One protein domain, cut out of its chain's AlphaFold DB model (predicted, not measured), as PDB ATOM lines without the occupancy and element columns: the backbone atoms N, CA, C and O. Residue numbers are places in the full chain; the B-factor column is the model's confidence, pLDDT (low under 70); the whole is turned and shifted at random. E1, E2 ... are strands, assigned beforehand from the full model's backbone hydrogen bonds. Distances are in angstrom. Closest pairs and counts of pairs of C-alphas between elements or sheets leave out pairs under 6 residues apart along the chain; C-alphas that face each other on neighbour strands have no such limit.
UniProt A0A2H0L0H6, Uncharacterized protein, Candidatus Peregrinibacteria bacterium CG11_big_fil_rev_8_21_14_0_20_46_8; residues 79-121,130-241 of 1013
ATOM      1  N   CYS A  79      38.847  39.669 -43.078       42.06
ATOM      2  CA  CYS A  79      39.424  38.334 -42.934       42.06
ATOM      3  C   CYS A  79      40.042  38.187 -41.539       42.06
ATOM      4  O   CYS A  79      40.925  38.949 -41.154       42.06
ATOM      5  N   THR A  80      39.621  37.185 -40.773       41.12
ATOM      6  CA  THR A  80      40.304  36.812 -39.526       41.12
ATOM      7  C   THR A  80      41.289  35.688 -39.818       41.12
ATOM      8  O   THR A  80      40.875  34.624 -40.275       41.12
ATOM      9  N   GLU A  81      42.574  35.910 -39.559       41.16
ATOM     10  CA  GLU A  81      43.606  34.875 -39.654       41.16
ATOM     11  C   GLU A  81      43.941  34.366 -38.247       41.16
ATOM     12  O   GLU A  81      44.198  35.153 -37.334       41.16
ATOM     13  N   GLU A  82      43.927  33.047 -38.058       39.66
ATOM     14  CA  GLU A  82      44.392  32.408 -36.827       39.66
ATOM     15  C   GLU A  82      45.923  32.311 -36.870       39.66
ATOM     16  O   GLU A  82      46.483  31.438 -37.527       39.66
ATOM     17  N   GLN A  83      46.618  33.219 -36.182       37.66
ATOM     18  CA  GLN A  83      48.045  33.048 -35.912       37.66
ATOM     19  C   GLN A  83      48.225  32.170 -34.670       37.66
ATOM     20  O   GLN A  83      47.751  32.503 -33.581       37.66
ATOM     21  N   VAL A  84      48.936  31.051 -34.839       37.62
ATOM     22  CA  VAL A  84      49.425  30.229 -33.728       37.62
ATOM     23  C   VAL A  84      50.370  31.080 -32.881       37.62
ATOM     24  O   VAL A  84      51.287  31.723 -33.387       37.62
ATOM     25  N   GLN A  85      50.085  31.103 -31.584       38.59
ATOM     26  CA  GLN A  85      50.696  31.950 -30.569       38.59
ATOM     27  C   GLN A  85      52.233  31.872 -30.569       38.59
ATOM     28  O   GLN A  85      52.815  30.790 -30.534       38.59
ATOM     29  N   GLN A  86      52.887  33.035 -30.501       35.97
ATOM     30  CA  GLN A  86      54.215  33.156 -29.906       35.97
ATOM     31  C   GLN A  86      53.993  33.332 -28.395       35.97
ATOM     32  O   GLN A  86      53.431  34.342 -27.967       35.97
ATOM     33  N   ASP A  87      54.344  32.318 -27.603       34.22
ATOM     34  CA  ASP A  87      54.112  32.253 -26.154       34.22
ATOM     35  C   ASP A  87      54.602  33.517 -25.421       34.22
ATOM     36  O   ASP A  87      55.791  33.684 -25.142       34.22
ATOM     37  N   ARG A  88      53.675  34.412 -25.052       36.19
ATOM     38  CA  ARG A  88      53.904  35.418 -24.004       36.19
ATOM     39  C   ARG A  88      53.349  34.876 -22.683       36.19
ATOM     40  O   ARG A  88      52.142  34.653 -22.589       36.19
ATOM     41  N   PRO A  89      54.178  34.676 -21.646       39.62
ATOM     42  CA  PRO A  89      53.700  34.159 -20.374       39.62
ATOM     43  C   PRO A  89      52.927  35.238 -19.588       39.62
ATOM     44  O   PRO A  89      53.420  36.350 -19.412       39.62
ATOM     45  N   GLN A  90      51.756  34.849 -19.058       41.53
ATOM     46  CA  GLN A  90      51.018  35.428 -17.909       41.53
ATOM     47  C   GLN A  90      49.721  36.249 -18.090       41.53
ATOM     48  O   GLN A  90      49.251  36.818 -17.107       41.53
ATOM     49  N   THR A  91      49.016  36.224 -19.223       48.59
ATOM     50  CA  THR A  91      47.582  36.611 -19.206       48.59
ATOM     51  C   THR A  91      46.752  35.625 -20.024       48.59
ATOM     52  O   THR A  91      47.106  35.314 -21.154       48.59
ATOM     53  N   ASN A  92      45.648  35.112 -19.470       60.28
ATOM     54  CA  ASN A  92      44.735  34.173 -20.151       60.28
ATOM     55  C   ASN A  92      43.937  34.823 -21.306       60.28
ATOM     56  O   ASN A  92      42.925  34.279 -21.738       60.28
ATOM     57  N   GLN A  93      44.343  35.998 -21.783       65.44
ATOM     58  CA  GLN A  93      43.646  36.731 -22.831       65.44
ATOM     59  C   GLN A  93      44.215  36.340 -24.193       65.44
ATOM     60  O   GLN A  93      45.395  36.553 -24.477       65.44
ATOM     61  N   ARG A  94      43.365  35.761 -25.046       75.94
ATOM     62  CA  ARG A  94      43.707  35.473 -26.443       75.94
ATOM     63  C   ARG A  94      43.332  36.684 -27.292       75.94
ATOM     64  O   ARG A  94      42.167  37.082 -27.315       75.94
ATOM     65  N   ALA A  95      44.327  37.272 -27.952       79.31
ATOM     66  CA  ALA A  95      44.141  38.349 -28.916       79.31
ATOM     67  C   ALA A  95      44.081  37.758 -30.329       79.31
ATOM     68  O   ALA A  95      45.018  37.082 -30.749       79.31
ATOM     69  N   TYR A  96      43.006  38.033 -31.060       85.94
ATOM     70  CA  TYR A  96      42.835  37.625 -32.452       85.94
ATOM     71  C   TYR A  96      42.938  38.864 -33.351       85.94
ATOM     72  O   TYR A  96      42.080  39.746 -33.243       85.94
ATOM     73  N   PRO A  97      43.970  38.986 -34.206       86.06
ATOM     74  CA  PRO A  97      44.075  40.107 -35.131       86.06
ATOM     75  C   PRO A  97      42.983  40.019 -36.205       86.06
ATOM     76  O   PRO A  97      42.780  38.975 -36.827       86.06
ATOM     77  N   ILE A  98      42.295  41.130 -36.453       85.12
ATOM     78  CA  ILE A  98      41.412  41.295 -37.608       85.12
ATOM     79  C   ILE A  98      42.247  41.894 -38.737       85.12
ATOM     80  O   ILE A  98      42.819  42.972 -38.585       85.12
ATOM     81  N   ARG A  99      42.314  41.208 -39.880       82.62
ATOM     82  CA  ARG A  99      42.986  41.694 -41.089       82.62
ATOM     83  C   ARG A  99      41.956  42.030 -42.169       82.62
ATOM     84  O   ARG A  99      40.808  41.590 -42.143       82.62
ATOM     85  N   GLY A 100      42.367  42.833 -43.142       84.00
ATOM     86  CA  GLY A 100      41.517  43.251 -44.256       84.00
ATOM     87  C   GLY A 100      41.036  44.689 -44.127       84.00
ATOM     88  O   GLY A 100      41.691  45.521 -43.500       84.00
ATOM     89  N   TRP A 101      39.914  44.988 -44.771       80.62
ATOM     90  CA  TRP A 101      39.435  46.349 -44.947       80.62
ATOM     91  C   TRP A 101      37.913  46.425 -44.872       80.62
ATOM     92  O   TRP A 101      37.203  45.465 -45.166       80.62
ATOM     93  N   ALA A 102      37.418  47.587 -44.471       80.31
ATOM     94  CA  ALA A 102      36.020  47.964 -44.536       80.31
ATOM     95  C   ALA A 102      35.862  49.111 -45.537       80.31
ATOM     96  O   ALA A 102      36.764  49.928 -45.716       80.31
ATOM     97  N   TRP A 103      34.709  49.173 -46.197       75.62
ATOM     98  CA  TRP A 103      34.380  50.261 -47.108       75.62
ATOM     99  C   TRP A 103      32.989  50.803 -46.798       75.62
ATOM    100  O   TRP A 103      32.065  50.045 -46.499       75.62
ATOM    101  N   ASN A 104      32.854  52.122 -46.864       78.12
ATOM    102  CA  ASN A 104      31.591  52.829 -46.722       78.12
ATOM    103  C   ASN A 104      31.630  54.098 -47.585       78.12
ATOM    104  O   ASN A 104      32.658  54.767 -47.634       78.12
ATOM    105  N   ASP A 105      30.516  54.455 -48.225       72.69
ATOM    106  CA  ASP A 105      30.446  55.609 -49.137       72.69
ATOM    107  C   ASP A 105      30.847  56.945 -48.489       72.69
ATOM    108  O   ASP A 105      31.416  57.811 -49.150       72.69
ATOM    109  N   ASN A 106      30.584  57.114 -47.190       71.50
ATOM    110  CA  ASN A 106      30.900  58.340 -46.454       71.50
ATOM    111  C   ASN A 106      32.309  58.319 -45.853       71.50
ATOM    112  O   ASN A 106      32.918  59.369 -45.671       71.50
ATOM    113  N   LEU A 107      32.808  57.131 -45.503       70.81
ATOM    114  CA  LEU A 107      34.075  56.960 -44.790       70.81
ATOM    115  C   LEU A 107      35.250  56.606 -45.720       70.81
ATOM    116  O   LEU A 107      36.412  56.816 -45.376       70.81
ATOM    117  N   GLY A 108      34.960  56.118 -46.924       82.81
ATOM    118  CA  GLY A 108      35.946  55.577 -47.848       82.81
ATOM    119  C   GLY A 108      36.463  54.205 -47.417       82.81
ATOM    120  O   GLY A 108      35.781  53.436 -46.736       82.81
ATOM    121  N   PHE A 109      37.673  53.884 -47.870       82.69
ATOM    122  CA  PHE A 109      38.379  52.659 -47.515       82.69
ATOM    123  C   PHE A 109      39.013  52.797 -46.128       82.69
ATOM    124  O   PHE A 109      39.706  53.777 -45.858       82.69
ATOM    125  N   VAL A 110      38.798  51.806 -45.266       86.12
ATOM    126  CA  VAL A 110      39.370  51.719 -43.920       86.12
ATOM    127  C   VAL A 110      40.106  50.388 -43.788       86.12
ATOM    128  O   VAL A 110      39.482  49.332 -43.775       86.12
ATOM    129  N   SER A 111      41.431  50.423 -43.672       87.94
ATOM    130  CA  SER A 111      42.244  49.249 -43.359       87.94
ATOM    131  C   SER A 111      42.135  48.895 -41.875       87.94
ATOM    132  O   SER A 111      42.331  49.752 -41.012       87.94
ATOM    133  N   LEU A 112      41.849  47.625 -41.577       87.62
ATOM    134  CA  LEU A 112      41.776  47.076 -40.215       87.62
ATOM    135  C   LEU A 112      43.119  46.515 -39.730       87.62
ATOM    136  O   LEU A 112      43.274  46.240 -38.540       87.62
ATOM    137  N   ALA A 113      44.085  46.364 -40.638       86.06
ATOM    138  CA  ALA A 113      45.448  45.970 -40.326       86.06
ATOM    139  C   ALA A 113      46.435  46.868 -41.071       86.06
ATOM    140  O   ALA A 113      46.453  46.929 -42.299       86.06
ATOM    141  N   CYS A 114      47.270  47.555 -40.305       77.25
ATOM    142  CA  CYS A 114      48.374  48.355 -40.791       77.25
ATOM    143  C   CYS A 114      49.679  47.700 -40.363       77.25
ATOM    144  O   CYS A 114      50.149  47.877 -39.237       77.25
ATOM    145  N   ARG A 115      50.259  46.923 -41.279       74.31
ATOM    146  CA  ARG A 115      51.592  46.360 -41.102       74.31
ATOM    147  C   ARG A 115      52.597  47.232 -41.840       74.31
ATOM    148  O   ARG A 115      52.512  47.374 -43.060       74.31
ATOM    149  N   PHE A 116      53.560  47.791 -41.116       60.94
ATOM    150  CA  PHE A 116      54.783  48.275 -41.744       60.94
ATOM    151  C   PHE A 116      55.580  47.037 -42.140       60.94
ATOM    152  O   PHE A 116      56.083  46.320 -41.279       60.94
ATOM    153  N   VAL A 117      55.595  46.716 -43.433       48.62
ATOM    154  CA  VAL A 117      56.451  45.642 -43.937       48.62
ATOM    155  C   VAL A 117      57.885  46.121 -43.754       48.62
ATOM    156  O   VAL A 117      58.261  47.159 -44.302       48.62
ATOM    157  N   ASP A 118      58.658  45.394 -42.948       44.03
ATOM    158  CA  ASP A 118      60.106  45.542 -42.914       44.03
ATOM    159  C   ASP A 118      60.604  45.266 -44.334       44.03
ATOM    160  O   ASP A 118      60.458  44.162 -44.862       44.03
ATOM    161  N   THR A 119      61.095  46.301 -45.011       44.47
ATOM    162  CA  THR A 119      61.818  46.109 -46.263       44.47
ATOM    163  C   THR A 119      62.997  45.211 -45.929       44.47
ATOM    164  O   THR A 119      63.803  45.604 -45.092       44.47
ATOM    165  N   ASN A 120      63.124  44.050 -46.573       42.16
ATOM    166  CA  ASN A 120      64.174  43.044 -46.351       42.16
ATOM    167  C   ASN A 120      65.619  43.539 -46.639       42.16
ATOM    168  O   ASN A 120      66.486  42.773 -47.050       42.16
ATOM    169  N   GLY A 121      65.916  44.829 -46.479       41.81
ATOM    170  CA  GLY A 121      67.184  45.464 -46.815       41.81
ATOM    171  C   GLY A 121      67.462  45.550 -48.318       41.81
ATOM    172  O   GLY A 121      68.505  46.079 -48.691       41.81
ATOM    173  N   ASN A 130      49.925  44.200 -48.096       46.56
ATOM    174  CA  ASN A 130      49.075  45.380 -47.950       46.56
ATOM    175  C   ASN A 130      48.356  45.629 -49.278       46.56
ATOM    176  O   ASN A 130      48.946  46.182 -50.203       46.56
ATOM    177  N   ASN A 131      47.086  45.223 -49.378       46.22
ATOM    178  CA  ASN A 131      46.201  45.437 -50.534       46.22
ATOM    179  C   ASN A 131      45.916  46.938 -50.803       46.22
ATOM    180  O   ASN A 131      44.780  47.396 -50.722       46.22
ATOM    181  N   GLY A 132      46.942  47.721 -51.136       42.66
ATOM    182  CA  GLY A 132      46.826  49.046 -51.746       42.66
ATOM    183  C   GLY A 132      46.576  50.241 -50.822       42.66
ATOM    184  O   GLY A 132      46.673  51.363 -51.310       42.66
ATOM    185  N   ALA A 133      46.314  50.059 -49.525       46.66
ATOM    186  CA  ALA A 133      46.171  51.179 -48.591       46.66
ATOM    187  C   ALA A 133      47.471  51.409 -47.814       46.66
ATOM    188  O   ALA A 133      47.837  50.631 -46.931       46.66
ATOM    189  N   SER A 134      48.187  52.479 -48.160       53.66
ATOM    190  CA  SER A 134      49.327  52.952 -47.377       53.66
ATOM    191  C   SER A 134      48.792  53.545 -46.076       53.66
ATOM    192  O   SER A 134      48.170  54.603 -46.068       53.66
ATOM    193  N   CYS A 135      49.005  52.846 -44.965       63.06
ATOM    194  CA  CYS A 135      48.770  53.419 -43.646       63.06
ATOM    195  C   CYS A 135      49.700  54.618 -43.499       63.06
ATOM    196  O   CYS A 135      50.898  54.444 -43.700       63.06
ATOM    197  N   GLY A 136      49.145  55.807 -43.238       47.22
ATOM    198  CA  GLY A 136      49.755  57.135 -43.431       47.22
ATOM    199  C   GLY A 136      51.025  57.460 -42.631       47.22
ATOM    200  O   GLY A 136      51.119  58.507 -41.995       47.22
ATOM    201  N   SER A 137      52.024  56.589 -42.671       49.31
ATOM    202  CA  SER A 137      53.316  56.690 -42.018       49.31
ATOM    203  C   SER A 137      54.379  56.187 -42.993       49.31
ATOM    204  O   SER A 137      54.446  55.009 -43.333       49.31
ATOM    205  N   ASN A 138      55.244  57.103 -43.420       45.38
ATOM    206  CA  ASN A 138      56.429  56.804 -44.225       45.38
ATOM    207  C   ASN A 138      57.639  56.455 -43.334       45.38
ATOM    208  O   ASN A 138      58.777  56.649 -43.759       45.38
ATOM    209  N   ASN A 139      57.419  56.035 -42.079       43.91
ATOM    210  CA  ASN A 139      58.490  55.829 -41.106       43.91
ATOM    211  C   ASN A 139      58.688  54.332 -40.783       43.91
ATOM    212  O   ASN A 139      57.927  53.785 -39.988       43.91
ATOM    213  N   PRO A 140      59.704  53.666 -41.360       46.25
ATOM    214  CA  PRO A 140      59.969  52.237 -41.153       46.25
ATOM    215  C   PRO A 140      60.606  51.887 -39.792       46.25
ATOM    216  O   PRO A 140      60.860  50.717 -39.530       46.25
ATOM    217  N   ALA A 141      60.889  52.863 -38.918       44.81
ATOM    218  CA  ALA A 141      61.610  52.616 -37.663       44.81
ATOM    219  C   ALA A 141      60.730  52.147 -36.485       44.81
ATOM    220  O   ALA A 141      61.272  51.642 -35.502       44.81
ATOM    221  N   ASP A 142      59.403  52.260 -36.589       46.25
ATOM    222  CA  ASP A 142      58.469  51.693 -35.614       46.25
ATOM    223  C   ASP A 142      57.800  50.463 -36.231       46.25
ATOM    224  O   ASP A 142      56.791  50.562 -36.923       46.25
ATOM    225  N   SER A 143      58.326  49.274 -35.940       49.72
ATOM    226  CA  SER A 143      57.698  47.986 -36.277       49.72
ATOM    227  C   SER A 143      56.422  47.704 -35.462       49.72
ATOM    228  O   SER A 143      56.070  46.553 -35.199       49.72
ATOM    229  N   ILE A 144      55.720  48.751 -35.022       57.59
ATOM    230  CA  ILE A 144      54.467  48.616 -34.293       57.59
ATOM    231  C   ILE A 144      53.392  48.283 -35.322       57.59
ATOM    232  O   ILE A 144      52.950  49.132 -36.095       57.59
ATOM    233  N   GLU A 145      52.991  47.014 -35.344       71.06
ATOM    234  CA  GLU A 145      51.812  46.565 -36.074       71.06
ATOM    235  C   GLU A 145      50.581  47.236 -35.453       71.06
ATOM    236  O   GLU A 145      50.147  46.897 -34.350       71.06
ATOM    237  N   TYR A 146      50.024  48.223 -36.154       79.50
ATOM    238  CA  TYR A 146      48.756  48.831 -35.776       79.50
ATOM    239  C   TYR A 146      47.645  48.002 -36.411       79.50
ATOM    240  O   TYR A 146      47.316  48.157 -37.583       79.50
ATOM    241  N   GLY A 147      47.101  47.059 -35.651       87.69
ATOM    242  CA  GLY A 147      45.967  46.240 -36.065       87.69
ATOM    243  C   GLY A 147      44.745  46.475 -35.193       87.69
ATOM    244  O   GLY A 147      44.848  46.989 -34.077       87.69
ATOM    245  N   THR A 148      43.586  46.060 -35.690       89.19
ATOM    246  CA  THR A 148      42.407  45.852 -34.852       89.19
ATOM    247  C   THR A 148      42.466  44.450 -34.247       89.19
ATOM    248  O   THR A 148      42.662  43.479 -34.975       89.19
ATOM    249  N   TYR A 149      42.270  44.318 -32.936       91.06
ATOM    250  CA  TYR A 149      42.307  43.026 -32.241       91.06
ATOM    251  C   TYR A 149      41.005  42.748 -31.494       91.06
ATOM    252  O   TYR A 149      40.421  43.643 -30.877       91.06
ATOM    253  N   ILE A 150      40.589  41.482 -31.511       89.56
ATOM    254  CA  ILE A 150      39.527  40.937 -30.666       89.56
ATOM    255  C   ILE A 150      40.182  40.281 -29.455       89.56
ATOM    256  O   ILE A 150      40.962  39.344 -29.616       89.56
ATOM    257  N   PHE A 151      39.840  40.729 -28.249       83.94
ATOM    258  CA  PHE A 151      40.267  40.060 -27.022       83.94
ATOM    259  C   PHE A 151      39.154  39.152 -26.506       83.94
ATOM    260  O   PHE A 151      38.123  39.625 -26.019       83.94
ATOM    261  N   ASP A 152      39.341  37.838 -26.596       80.06
ATOM    262  CA  ASP A 152      38.441  36.921 -25.903       80.06
ATOM    263  C   ASP A 152      38.744  36.974 -24.400       80.06
ATOM    264  O   ASP A 152      39.831  36.610 -23.946       80.06
ATOM    265  N   ASN A 153      37.771  37.451 -23.623       76.62
ATOM    266  CA  ASN A 153      37.867  37.500 -22.166       76.62
ATOM    267  C   ASN A 153      37.567  36.140 -21.507       76.62
ATOM    268  O   ASN A 153      37.444  36.076 -20.285       76.62
ATOM    269  N   GLY A 154      37.426  35.058 -22.283       72.31
ATOM    270  CA  GLY A 154      37.280  33.688 -21.781       72.31
ATOM    271  C   GLY A 154      35.974  33.433 -21.020       72.31
ATOM    272  O   GLY A 154      35.814  32.393 -20.384       72.31
ATOM    273  N   GLY A 155      35.036  34.380 -21.067       70.00
ATOM    274  CA  GLY A 155      33.708  34.273 -20.477       70.00
ATOM    275  C   GLY A 155      32.653  34.197 -21.571       70.00
ATOM    276  O   GLY A 155      32.830  34.787 -22.632       70.00
ATOM    277  N   GLN A 156      31.524  33.533 -21.301       64.69
ATOM    278  CA  GLN A 156      30.351  33.438 -22.193       64.69
ATOM    279  C   GLN A 156      29.649  34.785 -22.469       64.69
ATOM    280  O   GLN A 156      28.444  34.841 -22.720       64.69
ATOM    281  N   ASN A 157      30.371  35.898 -22.398       73.31
ATOM    282  CA  ASN A 157      29.839  37.190 -22.753       73.31
ATOM    283  C   ASN A 157      29.505  37.169 -24.240       73.31
ATOM    284  O   ASN A 157      30.351  36.922 -25.094       73.31
ATOM    285  N   ALA A 158      28.249  37.482 -24.529       84.81
ATOM    286  CA  ALA A 158      27.694  37.576 -25.869       84.81
ATOM    287  C   ALA A 158      28.420  38.590 -26.776       84.81
ATOM    288  O   ALA A 158      28.070  38.719 -27.946       84.81
ATOM    289  N   THR A 159      29.395  39.337 -26.246       88.25
ATOM    290  CA  THR A 159      30.094  40.419 -26.932       88.25
ATOM    291  C   THR A 159      31.547  40.528 -26.475       88.25
ATOM    292  O   THR A 159      31.824  40.341 -25.289       88.25
ATOM    293  N   THR A 160      32.444  40.930 -27.371       91.56
ATOM    294  CA  THR A 160      33.859  41.219 -27.070       91.56
ATOM    295  C   THR A 160      34.255  42.620 -27.549       91.56
ATOM    296  O   THR A 160      33.664  43.135 -28.499       91.56
ATOM    297  N   ASN A 161      35.213  43.251 -26.859       92.25
ATOM    298  CA  ASN A 161      35.756  44.561 -27.219       92.25
ATOM    299  C   ASN A 161      36.719  44.424 -28.405       92.25
ATOM    300  O   ASN A 161      37.612  43.575 -28.402       92.25
ATOM    301  N   LEU A 162      36.576  45.322 -29.375       93.31
ATOM    302  CA  LEU A 162      37.609  45.604 -30.361       93.31
ATOM    303  C   LEU A 162      38.639  46.535 -29.724       93.31
ATOM    304  O   LEU A 162      38.302  47.363 -28.886       93.31
ATOM    305  N   THR A 163      39.900  46.398 -30.095       93.81
ATOM    306  CA  THR A 163      41.008  47.232 -29.604       93.81
ATOM    307  C   THR A 163      41.960  47.546 -30.744       93.81
ATOM    308  O   THR A 163      41.845  46.955 -31.817       93.81
ATOM    309  N   GLY A 164      42.898  48.462 -30.510       93.50
ATOM    310  CA  GLY A 164      43.888  48.848 -31.503       93.50
ATOM    311  C   GLY A 164      43.365  49.899 -32.468       93.50
ATOM    312  O   GLY A 164      42.482  50.689 -32.115       93.50
ATOM    313  N   PHE A 165      43.959  49.952 -33.654       93.75
ATOM    314  CA  PHE A 165      43.797  51.073 -34.571       93.75
ATOM    315  C   PHE A 165      43.469  50.592 -35.983       93.75
ATOM    316  O   PHE A 165      43.987  49.577 -36.444       93.75
ATOM    317  N   ALA A 166      42.626  51.357 -36.666       93.88
ATOM    318  CA  ALA A 166      42.403  51.269 -38.103       93.88
ATOM    319  C   ALA A 166      42.800  52.584 -38.775       93.88
ATOM    320  O   ALA A 166      42.901  53.623 -38.121       93.88
ATOM    321  N   TRP A 167      43.016  52.547 -40.085       93.69
ATOM    322  CA  TRP A 167      43.381  53.722 -40.874       93.69
ATOM    323  C   TRP A 167      42.488  53.837 -42.100       93.69
ATOM    324  O   TRP A 167      42.320  52.859 -42.822       93.69
ATOM    325  N   GLY A 168      41.958  55.026 -42.374       91.12
ATOM    326  CA  GLY A 168      41.330  55.326 -43.659       91.12
ATOM    327  C   GLY A 168      41.883  56.610 -44.252       91.12
ATOM    328  O   GLY A 168      42.072  57.584 -43.527       91.12
ATOM    329  N   ASP A 169      42.095  56.651 -45.565       85.88
ATOM    330  CA  ASP A 169      42.758  57.784 -46.235       85.88
ATOM    331  C   ASP A 169      42.031  59.124 -46.028       85.88
ATOM    332  O   ASP A 169      42.662  60.178 -45.968       85.88
ATOM    333  N   ASN A 170      40.707  59.083 -45.858       87.81
ATOM    334  CA  ASN A 170      39.875  60.269 -45.635       87.81
ATOM    335  C   ASN A 170      39.638  60.591 -44.148       87.81
ATOM    336  O   ASN A 170      39.167  61.677 -43.824       87.81
ATOM    337  N   ILE A 171      39.911  59.645 -43.247       88.62
ATOM    338  CA  ILE A 171      39.518  59.707 -41.825       88.62
ATOM    339  C   ILE A 171      40.739  59.782 -40.913       88.62
ATOM    340  O   ILE A 171      40.654  60.212 -39.761       88.62
ATOM    341  N   GLY A 172      41.896  59.384 -41.415       94.00
ATOM    342  CA  GLY A 172      43.083  59.191 -40.617       94.00
ATOM    343  C   GLY A 172      42.967  57.989 -39.678       94.00
ATOM    344  O   GLY A 172      42.294  56.999 -39.983       94.00
ATOM    345  N   TRP A 173      43.651  58.075 -38.533       93.12
ATOM    346  CA  TRP A 173      43.669  57.015 -37.529       93.12
ATOM    347  C   TRP A 173      42.328  56.949 -36.802       93.12
ATOM    348  O   TRP A 173      41.788  57.961 -36.357       93.12
ATOM    349  N   ILE A 174      41.815  55.731 -36.669       94.94
ATOM    350  CA  ILE A 174      40.595  55.396 -35.948       94.94
ATOM    351  C   ILE A 174      41.001  54.520 -34.769       94.94
ATOM    352  O   ILE A 174      41.484  53.402 -34.940       94.94
ATOM    353  N   SER A 175      40.804  55.032 -33.564       95.06
ATOM    354  CA  SER A 175      41.025  54.307 -32.319       95.06
ATOM    355  C   SER A 175      39.785  53.475 -31.995       95.06
ATOM    356  O   SER A 175      38.705  54.031 -31.774       95.06
ATOM    357  N   MET A 176      39.926  52.147 -31.970       95.50
ATOM    358  CA  MET A 176      38.797  51.220 -31.795       95.50
ATOM    359  C   MET A 176      38.286  51.128 -30.353       95.50
ATOM    360  O   MET A 176      37.164  50.681 -30.124       95.50
ATOM    361  N   ASN A 177      39.094  51.546 -29.380       94.88
ATOM    362  CA  ASN A 177      38.770  51.543 -27.955       94.88
ATOM    363  C   ASN A 177      39.581  52.628 -27.253       94.88
ATOM    364  O   ASN A 177      40.628  53.030 -27.733       94.88
ATOM    365  N   CYS A 178      39.102  53.105 -26.122       94.62
ATOM    366  CA  CYS A 178      39.871  53.844 -25.152       94.62
ATOM    367  C   CYS A 178      39.392  53.412 -23.779       94.62
ATOM    368  O   CYS A 178      38.257  53.692 -23.402       94.62
ATOM    369  N   GLU A 179      40.243  52.724 -23.030       92.06
ATOM    370  CA  GLU A 179      39.915  52.253 -21.694       92.06
ATOM    371  C   GLU A 179      40.903  52.856 -20.699       92.06
ATOM    372  O   GLU A 179      42.120  52.759 -20.848       92.06
ATOM    373  N   ASN A 180      40.374  53.544 -19.689       91.00
ATOM    374  CA  ASN A 180      41.145  54.314 -18.711       91.00
ATOM    375  C   ASN A 180      42.077  55.350 -19.367       91.00
ATOM    376  O   ASN A 180      43.181  55.615 -18.894       91.00
ATOM    377  N   GLY A 181      41.608  55.929 -20.474       89.31
ATOM    378  CA  GLY A 181      42.308  56.939 -21.260       89.31
ATOM    379  C   GLY A 181      43.453  56.431 -22.137       89.31
ATOM    380  O   GLY A 181      44.238  57.239 -22.639       89.31
ATOM    381  N   SER A 182      43.551  55.114 -22.333       88.88
ATOM    382  CA  SER A 182      44.582  54.464 -23.144       88.88
ATOM    383  C   SER A 182      43.995  53.403 -24.085       88.88
ATOM    384  O   SER A 182      43.080  52.666 -23.722       88.88
ATOM    385  N   ASN A 183      44.533  53.316 -25.303       88.50
ATOM    386  CA  ASN A 183      44.290  52.249 -26.269       88.50
ATOM    387  C   ASN A 183      45.626  51.576 -26.569       88.50
ATOM    388  O   ASN A 183      46.505  52.185 -27.178       88.50
ATOM    389  N   MET A 184      45.808  50.345 -26.092       87.00
ATOM    390  CA  MET A 184      47.072  49.606 -26.232       87.00
ATOM    391  C   MET A 184      48.316  50.391 -25.757       87.00
ATOM    392  O   MET A 184      49.401  50.243 -26.307       87.00
ATOM    393  N   GLY A 185      48.173  51.236 -24.728       85.69
ATOM    394  CA  GLY A 185      49.268  52.056 -24.192       85.69
ATOM    395  C   GLY A 185      49.370  53.461 -24.794       85.69
ATOM    396  O   GLY A 185      50.094  54.292 -24.250       85.69
ATOM    397  N   VAL A 186      48.623  53.757 -25.860       84.12
ATOM    398  CA  VAL A 186      48.574  55.081 -26.492       84.12
ATOM    399  C   VAL A 186      47.423  55.890 -25.898       84.12
ATOM    400  O   VAL A 186      46.288  55.424 -25.855       84.12
ATOM    401  N   ALA A 187      47.694  57.113 -25.440       87.25
ATOM    402  CA  ALA A 187      46.663  57.978 -24.870       87.25
ATOM    403  C   ALA A 187      45.597  58.351 -25.920       87.25
ATOM    404  O   ALA A 187      45.934  58.851 -26.987       87.25
ATOM    405  N   CYS A 188      44.316  58.143 -25.604       84.62
ATOM    406  CA  CYS A 188      43.184  58.313 -26.537       84.62
ATOM    407  C   CYS A 188      42.067  59.232 -26.001       84.62
ATOM    408  O   CYS A 188      40.960  59.265 -26.532       84.62
ATOM    409  N   GLY A 189      42.359  60.010 -24.953       81.94
ATOM    410  CA  GLY A 189      41.433  60.969 -24.338       81.94
ATOM    411  C   GLY A 189      41.013  60.576 -22.919       81.94
ATOM    412  O   GLY A 189      41.472  59.581 -22.382       81.94
ATOM    413  N   ALA A 190      40.170  61.382 -22.267       83.88
ATOM    414  CA  ALA A 190      39.741  61.141 -20.878       83.88
ATOM    415  C   ALA A 190      38.496  60.239 -20.752       83.88
ATOM    416  O   ALA A 190      38.078  59.927 -19.638       83.88
ATOM    417  N   LEU A 191      37.863  59.877 -21.871       88.50
ATOM    418  CA  LEU A 191      36.585  59.167 -21.889       88.50
ATOM    419  C   LEU A 191      36.783  57.705 -22.272       88.50
ATOM    420  O   LEU A 191      37.535  57.403 -23.193       88.50
ATOM    421  N   ASN A 192      36.052  56.824 -21.588       91.94
ATOM    422  CA  ASN A 192      36.017  55.412 -21.935       91.94
ATOM    423  C   ASN A 192      35.038  55.183 -23.089       91.94
ATOM    424  O   ASN A 192      33.853  55.498 -22.964       91.94
ATOM    425  N   TYR A 193      35.522  54.616 -24.186       94.62
ATOM    426  CA  TYR A 193      34.710  54.244 -25.340       94.62
ATOM    427  C   TYR A 193      35.261  52.987 -25.995       94.62
ATOM    428  O   TYR A 193      36.409  52.634 -25.783       94.62
ATOM    429  N   GLY A 194      34.468  52.317 -26.819       94.19
ATOM    430  CA  GLY A 194      34.997  51.245 -27.646       94.19
ATOM    431  C   GLY A 194      33.939  50.572 -28.491       94.19
ATOM    432  O   GLY A 194      32.767  50.496 -28.105       94.19
ATOM    433  N   ALA A 195      34.378  50.084 -29.644       95.06
ATOM    434  CA  ALA A 195      33.588  49.189 -30.458       95.06
ATOM    435  C   ALA A 195      33.599  47.783 -29.867       95.06
ATOM    436  O   ALA A 195      34.578  47.318 -29.280       95.06
ATOM    437  N   ARG A 196      32.482  47.095 -30.039       94.19
ATOM    438  CA  ARG A 196      32.267  45.721 -29.612       94.19
ATOM    439  C   ARG A 196      31.643  44.943 -30.745       94.19
ATOM    440  O   ARG A 196      30.938  45.526 -31.558       94.19
ATOM    441  N   ILE A 197      31.865  43.639 -30.760       93.75
ATOM    442  CA  ILE A 197      31.257  42.713 -31.717       93.75
ATOM    443  C   ILE A 197      30.414  41.684 -30.973       93.75
ATOM    444  O   ILE A 197      30.839  41.154 -29.942       93.75
ATOM    445  N   ALA A 198      29.208  41.422 -31.468       93.19
ATOM    446  CA  ALA A 198      28.346  40.360 -30.980       93.19
ATOM    447  C   ALA A 198      28.885  38.996 -31.440       93.19
ATOM    448  O   ALA A 198      29.172  38.775 -32.616       93.19
ATOM    449  N   LEU A 199      29.043  38.074 -30.493       91.12
ATOM    450  CA  LEU A 199      29.560  36.717 -30.710       91.12
ATOM    451  C   LEU A 199      28.440  35.668 -30.813       91.12
ATOM    452  O   LEU A 199      28.678  34.523 -31.211       91.12
ATOM    453  N   VAL A 200      27.211  36.048 -30.473       90.81
ATOM    454  CA  VAL A 200      26.006  35.214 -30.544       90.81
ATOM    455  C   VAL A 200      24.870  36.013 -31.169       90.81
ATOM    456  O   VAL A 200      24.928  37.239 -31.215       90.81
ATOM    457  N   ASP A 201      23.847  35.313 -31.649       92.69
ATOM    458  CA  ASP A 201      22.683  35.956 -32.244       92.69
ATOM    459  C   ASP A 201      21.730  36.529 -31.190       92.69
ATOM    460  O   ASP A 201      21.682  36.062 -30.049       92.69
ATOM    461  N   ASN A 202      20.920  37.503 -31.602       92.31
ATOM    462  CA  ASN A 202      19.875  38.140 -30.799       92.31
ATOM    463  C   ASN A 202      20.360  38.869 -29.527       92.31
ATOM    464  O   ASN A 202      19.668  38.881 -28.505       92.31
ATOM    465  N   VAL A 203      21.521  39.529 -29.573       92.56
ATOM    466  CA  VAL A 203      21.990  40.387 -28.475       92.56
ATOM    467  C   VAL A 203      21.253  41.726 -28.515       92.56
ATOM    468  O   VAL A 203      21.409  42.513 -29.445       92.56
ATOM    469  N   SER A 204      20.448  42.016 -27.494       93.62
ATOM    470  CA  SER A 204      19.782  43.317 -27.374       93.62
ATOM    471  C   SER A 204      20.735  44.347 -26.767       93.62
ATOM    472  O   SER A 204      21.141  44.219 -25.611       93.62
ATOM    473  N   VAL A 205      21.084  45.377 -27.541       92.25
ATOM    474  CA  VAL A 205      21.858  46.528 -27.064       92.25
ATOM    475  C   VAL A 205      20.975  47.776 -27.143       92.25
ATOM    476  O   VAL A 205      20.584  48.173 -28.240       92.25
ATOM    477  N   PRO A 206      20.641  48.418 -26.007       93.38
ATOM    478  CA  PRO A 206      19.824  49.626 -26.006       93.38
ATOM    479  C   PRO A 206      20.410  50.722 -26.900       93.38
ATOM    480  O   PRO A 206      21.589  51.054 -26.796       93.38
ATOM    481  N   GLY A 207      19.573  51.297 -27.766       90.88
ATOM    482  CA  GLY A 207      19.993  52.343 -28.703       90.88
ATOM    483  C   GLY A 207      20.761  51.828 -29.918       90.88
ATOM    484  O   GLY A 207      21.287  52.643 -30.671       90.88
ATOM    485  N   CYS A 208      20.811  50.507 -30.123       94.25
ATOM    486  CA  CYS A 208      21.393  49.930 -31.316       94.25
ATOM    487  C   CYS A 208      20.493  48.889 -31.988       94.25
ATOM    488  O   CYS A 208      19.997  47.977 -31.334       94.25
ATOM    489  N   THR A 209      20.292  49.037 -33.300       93.31
ATOM    490  CA  THR A 209      19.526  48.105 -34.134       93.31
ATOM    491  C   THR A 209      20.470  47.283 -35.002       93.31
ATOM    492  O   THR A 209      21.109  47.830 -35.901       93.31
ATOM    493  N   GLY A 210      20.560  45.986 -34.723       90.31
ATOM    494  CA  GLY A 210      21.325  45.027 -35.515       90.31
ATOM    495  C   GLY A 210      20.555  44.408 -36.671       90.31
ATOM    496  O   GLY A 210      19.430  44.797 -36.987       90.31
ATOM    497  N   THR A 211      21.177  43.402 -37.281       90.44
ATOM    498  CA  THR A 211      20.633  42.625 -38.404       90.44
ATOM    499  C   THR A 211      19.661  41.520 -37.962       90.44
ATOM    500  O   THR A 211      19.040  40.863 -38.800       90.44
ATOM    501  N   GLY A 212      19.518  41.292 -36.655       90.38
ATOM    502  CA  GLY A 212      18.653  40.282 -36.052       90.38
ATOM    503  C   GLY A 212      17.184  40.676 -35.957       90.38
ATOM    504  O   GLY A 212      16.783  41.833 -36.115       90.38
ATOM    505  N   ALA A 213      16.346  39.677 -35.670       90.31
ATOM    506  CA  ALA A 213      14.911  39.875 -35.512       90.31
ATOM    507  C   ALA A 213      14.621  40.882 -34.384       90.31
ATOM    508  O   ALA A 213      15.212  40.825 -33.307       90.31
ATOM    509  N   GLY A 214      13.714  41.828 -34.642       91.69
ATOM    510  CA  GLY A 214      13.397  42.896 -33.688       91.69
ATOM    511  C   GLY A 214      14.517  43.927 -33.491       91.69
ATOM    512  O   GLY A 214      14.492  44.645 -32.496       91.69
ATOM    513  N   GLY A 215      15.496  43.997 -34.405       90.38
ATOM    514  CA  GLY A 215      16.640  44.905 -34.301       90.38
ATOM    515  C   GLY A 215      17.695  44.441 -33.296       90.38
ATOM    516  O   GLY A 215      18.522  45.240 -32.871       90.38
ATOM    517  N   ALA A 216      17.679  43.173 -32.884       92.50
ATOM    518  CA  ALA A 216      18.755  42.617 -32.076       92.50
ATOM    519  C   ALA A 216      20.049  42.477 -32.902       92.50
ATOM    520  O   ALA A 216      20.003  42.354 -34.123       92.50
ATOM    521  N   LEU A 217      21.208  42.494 -32.250       92.75
ATOM    522  CA  LEU A 217      22.497  42.232 -32.889       92.75
ATOM    523  C   LEU A 217      22.659  40.727 -33.130       92.75
ATOM    524  O   LEU A 217      22.495  39.934 -32.200       92.75
ATOM    525  N   ASN A 218      22.993  40.331 -34.353       93.62
ATOM    526  CA  ASN A 218      23.427  38.973 -34.665       93.62
ATOM    527  C   ASN A 218      24.937  38.807 -34.480       93.62
ATOM    528  O   ASN A 218      25.671  39.789 -34.373       93.62
ATOM    529  N   ARG A 219      25.424  37.561 -34.490       92.25
ATOM    530  CA  ARG A 219      26.862  37.290 -34.526       92.25
ATOM    531  C   ARG A 219      27.501  38.038 -35.699       92.25
ATOM    532  O   ARG A 219      27.101  37.850 -36.842       92.25
ATOM    533  N   GLY A 220      28.538  38.818 -35.409       89.38
ATOM    534  CA  GLY A 220      29.217  39.661 -36.391       89.38
ATOM    535  C   GLY A 220      28.791  41.123 -36.352       89.38
ATOM    536  O   GLY A 220      29.563  41.976 -36.782       89.38
ATOM    537  N   ASP A 221      27.629  41.442 -35.783       92.19
ATOM    538  CA  ASP A 221      27.200  42.829 -35.655       92.19
ATOM    539  C   ASP A 221      28.080  43.570 -34.642       92.19
ATOM    540  O   ASP A 221      28.316  43.121 -33.516       92.19
ATOM    541  N   MET A 222      28.565  44.731 -35.056       94.12
ATOM    542  CA  MET A 222      29.321  45.666 -34.252       94.12
ATOM    543  C   MET A 222      28.395  46.710 -33.618       94.12
ATOM    544  O   MET A 222      27.318  47.038 -34.121       94.12
ATOM    545  N   TYR A 223      28.820  47.233 -32.474       94.75
ATOM    546  CA  TYR A 223      28.145  48.314 -31.767       94.75
ATOM    547  C   TYR A 223      29.134  49.102 -30.903       94.75
ATOM    548  O   TYR A 223      30.268  48.679 -30.695       94.75
ATOM    549  N   GLY A 224      28.704  50.252 -30.382       95.12
ATOM    550  CA  GLY A 224      29.553  51.147 -29.593       95.12
ATOM    551  C   GLY A 224      30.124  52.288 -30.428       95.12
ATOM    552  O   GLY A 224      29.624  52.585 -31.511       95.12
ATOM    553  N   TYR A 225      31.151  52.949 -29.903       94.81
ATOM    554  CA  TYR A 225      31.725  54.141 -30.521       94.81
ATOM    555  C   TYR A 225      33.228  53.989 -30.696       94.81
ATOM    556  O   TYR A 225      33.906  53.482 -29.803       94.81
ATOM    557  N   VAL A 226      33.731  54.478 -31.825       95.38
ATOM    558  CA  VAL A 226      35.162  54.656 -32.096       95.38
ATOM    559  C   VAL A 226      35.447  56.135 -32.325       95.38
ATOM    560  O   VAL A 226      34.529  56.922 -32.570       95.38
ATOM    561  N   TRP A 227      36.712  56.527 -32.211       95.19
ATOM    562  CA  TRP A 227      37.127  57.921 -32.344       95.19
ATOM    563  C   TRP A 227      38.178  58.067 -33.437       95.19
ATOM    564  O   TRP A 227      39.142  57.303 -33.480       95.19
ATOM    565  N   SER A 228      38.005  59.077 -34.282       93.81
ATOM    566  CA  SER A 228      39.025  59.581 -35.198       93.81
ATOM    567  C   SER A 228      39.288  61.047 -34.888       93.81
ATOM    568  O   SER A 228      38.353  61.806 -34.643       93.81
ATOM    569  N   ASP A 229      40.543  61.479 -34.972       87.88
ATOM    570  CA  ASP A 229      40.892  62.892 -34.789       87.88
ATOM    571  C   ASP A 229      40.359  63.793 -35.917       87.88
ATOM    572  O   ASP A 229      40.214  65.002 -35.732       87.88
ATOM    573  N   THR A 230      40.034  63.209 -37.074       90.94
ATOM    574  CA  THR A 230      39.531  63.933 -38.251       90.94
ATOM    575  C   THR A 230      38.009  64.042 -38.244       90.94
ATOM    576  O   THR A 230      37.463  65.094 -38.569       90.94
ATOM    577  N   VAL A 231      37.310  62.957 -37.890       91.62
ATOM    578  CA  VAL A 231      35.837  62.864 -37.990       91.62
ATOM    579  C   VAL A 231      35.153  62.997 -36.626       91.62
ATOM    580  O   VAL A 231      33.991  63.394 -36.541       91.62
ATOM    581  N   GLY A 232      35.869  62.711 -35.541       94.75
ATOM    582  CA  GLY A 232      35.329  62.629 -34.193       94.75
ATOM    583  C   GLY A 232      34.691  61.269 -33.907       94.75
ATOM    584  O   GLY A 232      35.245  60.218 -34.234       94.75
ATOM    585  N   TRP A 233      33.528  61.289 -33.253       93.88
ATOM    586  CA  TRP A 233      32.806  60.084 -32.841       93.88
ATOM    587  C   TRP A 233      32.161  59.371 -34.030       93.88
ATOM    588  O   TRP A 233      31.328  59.945 -34.728       93.88
ATOM    589  N   ILE A 234      32.474  58.088 -34.194       94.56
ATOM    590  CA  ILE A 234      31.861  57.204 -35.185       94.56
ATOM    591  C   ILE A 234      31.062  56.141 -34.426       94.56
ATOM    592  O   ILE A 234      31.610  55.396 -33.613       94.56
ATOM    593  N   ASN A 235      29.753  56.087 -34.669       94.25
ATOM    594  CA  ASN A 235      28.877  55.066 -34.101       94.25
ATOM    595  C   ASN A 235      28.965  53.793 -34.953       94.25
ATOM    596  O   ASN A 235      28.639  53.823 -36.137       94.25
ATOM    597  N   MET A 236      29.379  52.686 -34.343       94.06
ATOM    598  CA  MET A 236      29.519  51.386 -35.009       94.06
ATOM    599  C   MET A 236      28.227  50.572 -35.001       94.06
ATOM    600  O   MET A 236      28.217  49.439 -35.471       94.06
ATOM    601  N   CYS A 237      27.143  51.111 -34.449       92.81
ATOM    602  CA  CYS A 237      25.873  50.416 -34.395       92.81
ATOM    603  C   CYS A 237      25.353  50.021 -35.785       92.81
ATOM    604  O   CYS A 237      25.174  50.873 -36.654       92.81
ATOM    605  N   GLY A 238      25.056  48.732 -35.955       82.25
ATOM    606  CA  GLY A 238      24.494  48.184 -37.189       82.25
ATOM    607  C   GLY A 238      25.540  47.894 -38.267       82.25
ATOM    608  O   GLY A 238      25.196  47.323 -39.300       82.25
ATOM    609  N   ALA A 239      26.817  48.224 -38.036       89.44
ATOM    610  CA  ALA A 239      27.896  47.652 -38.831       89.44
ATOM    611  C   ALA A 239      27.947  46.141 -38.563       89.44
ATOM    612  O   ALA A 239      27.713  45.712 -37.439       89.44
ATOM    613  N   SER A 240      28.231  45.325 -39.573       87.56
ATOM    614  CA  SER A 240      28.271  43.869 -39.422       87.56
ATOM    615  C   SER A 240      29.472  43.297 -40.154       87.56
ATOM    616  O   SER A 240      29.795  43.723 -41.265       87.56
ATOM    617  N   THR A 241      30.149  42.341 -39.529       84.38
ATOM    618  CA  THR A 241      31.202  41.548 -40.157       84.38
ATOM    619  C   THR A 241      30.718  40.134 -40.385       84.38
ATOM    620  O   THR A 241      30.376  39.419 -39.441       84.38
TER     621      THR A 241
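What this domain is: This is residues 79 to 121 and 130 to 241 of the 1013 residues of an uncharacterized protein of Candidatus Peregrinibacteria bacterium CG11_big_fil_rev_8_21_14_0_20_46_8 (UniProt A0A2H0L0H6). There is little regular structure: a strongly twisted, branched sheet with E4 in its middle and long loops reaching out. The 155 printed residues hold strands E1 to E8 in order, with 53 residues, all strand. E3 E4 E5 and E6 E7 E8 are meanders, successive antiparallel neighbours. The whole is compact, radius of gyration of the C-alphas 15.9 A, spanning 55 by 40 by 32 A.

How they stand to each other: E1, residues 94 to 104, pairs with E2, 108 to 111, and E3, 146 to 152; N 102 and O 110, 2.8 A, are within hydrogen-bond range. E4, 159 to 168, has E2 and E3 on one side, E5, 172 to 175, and E6, 193 to 198, on the other. E7, 222 to 228, has E5 and E6 on one side, edge strand E8, 232 to 235, on the other.

Where its parts are: E1 begins at C-alpha 94 (43.707, 35.473, -26.443); E8 ends at C-alpha 235 (28.877, 55.066, -34.101).

The domain as a whole: Residues 122 to 129 are cut out; C-alphas 121 and 130 are 18.1 A apart. pLDDT is under 70 in 37 residues.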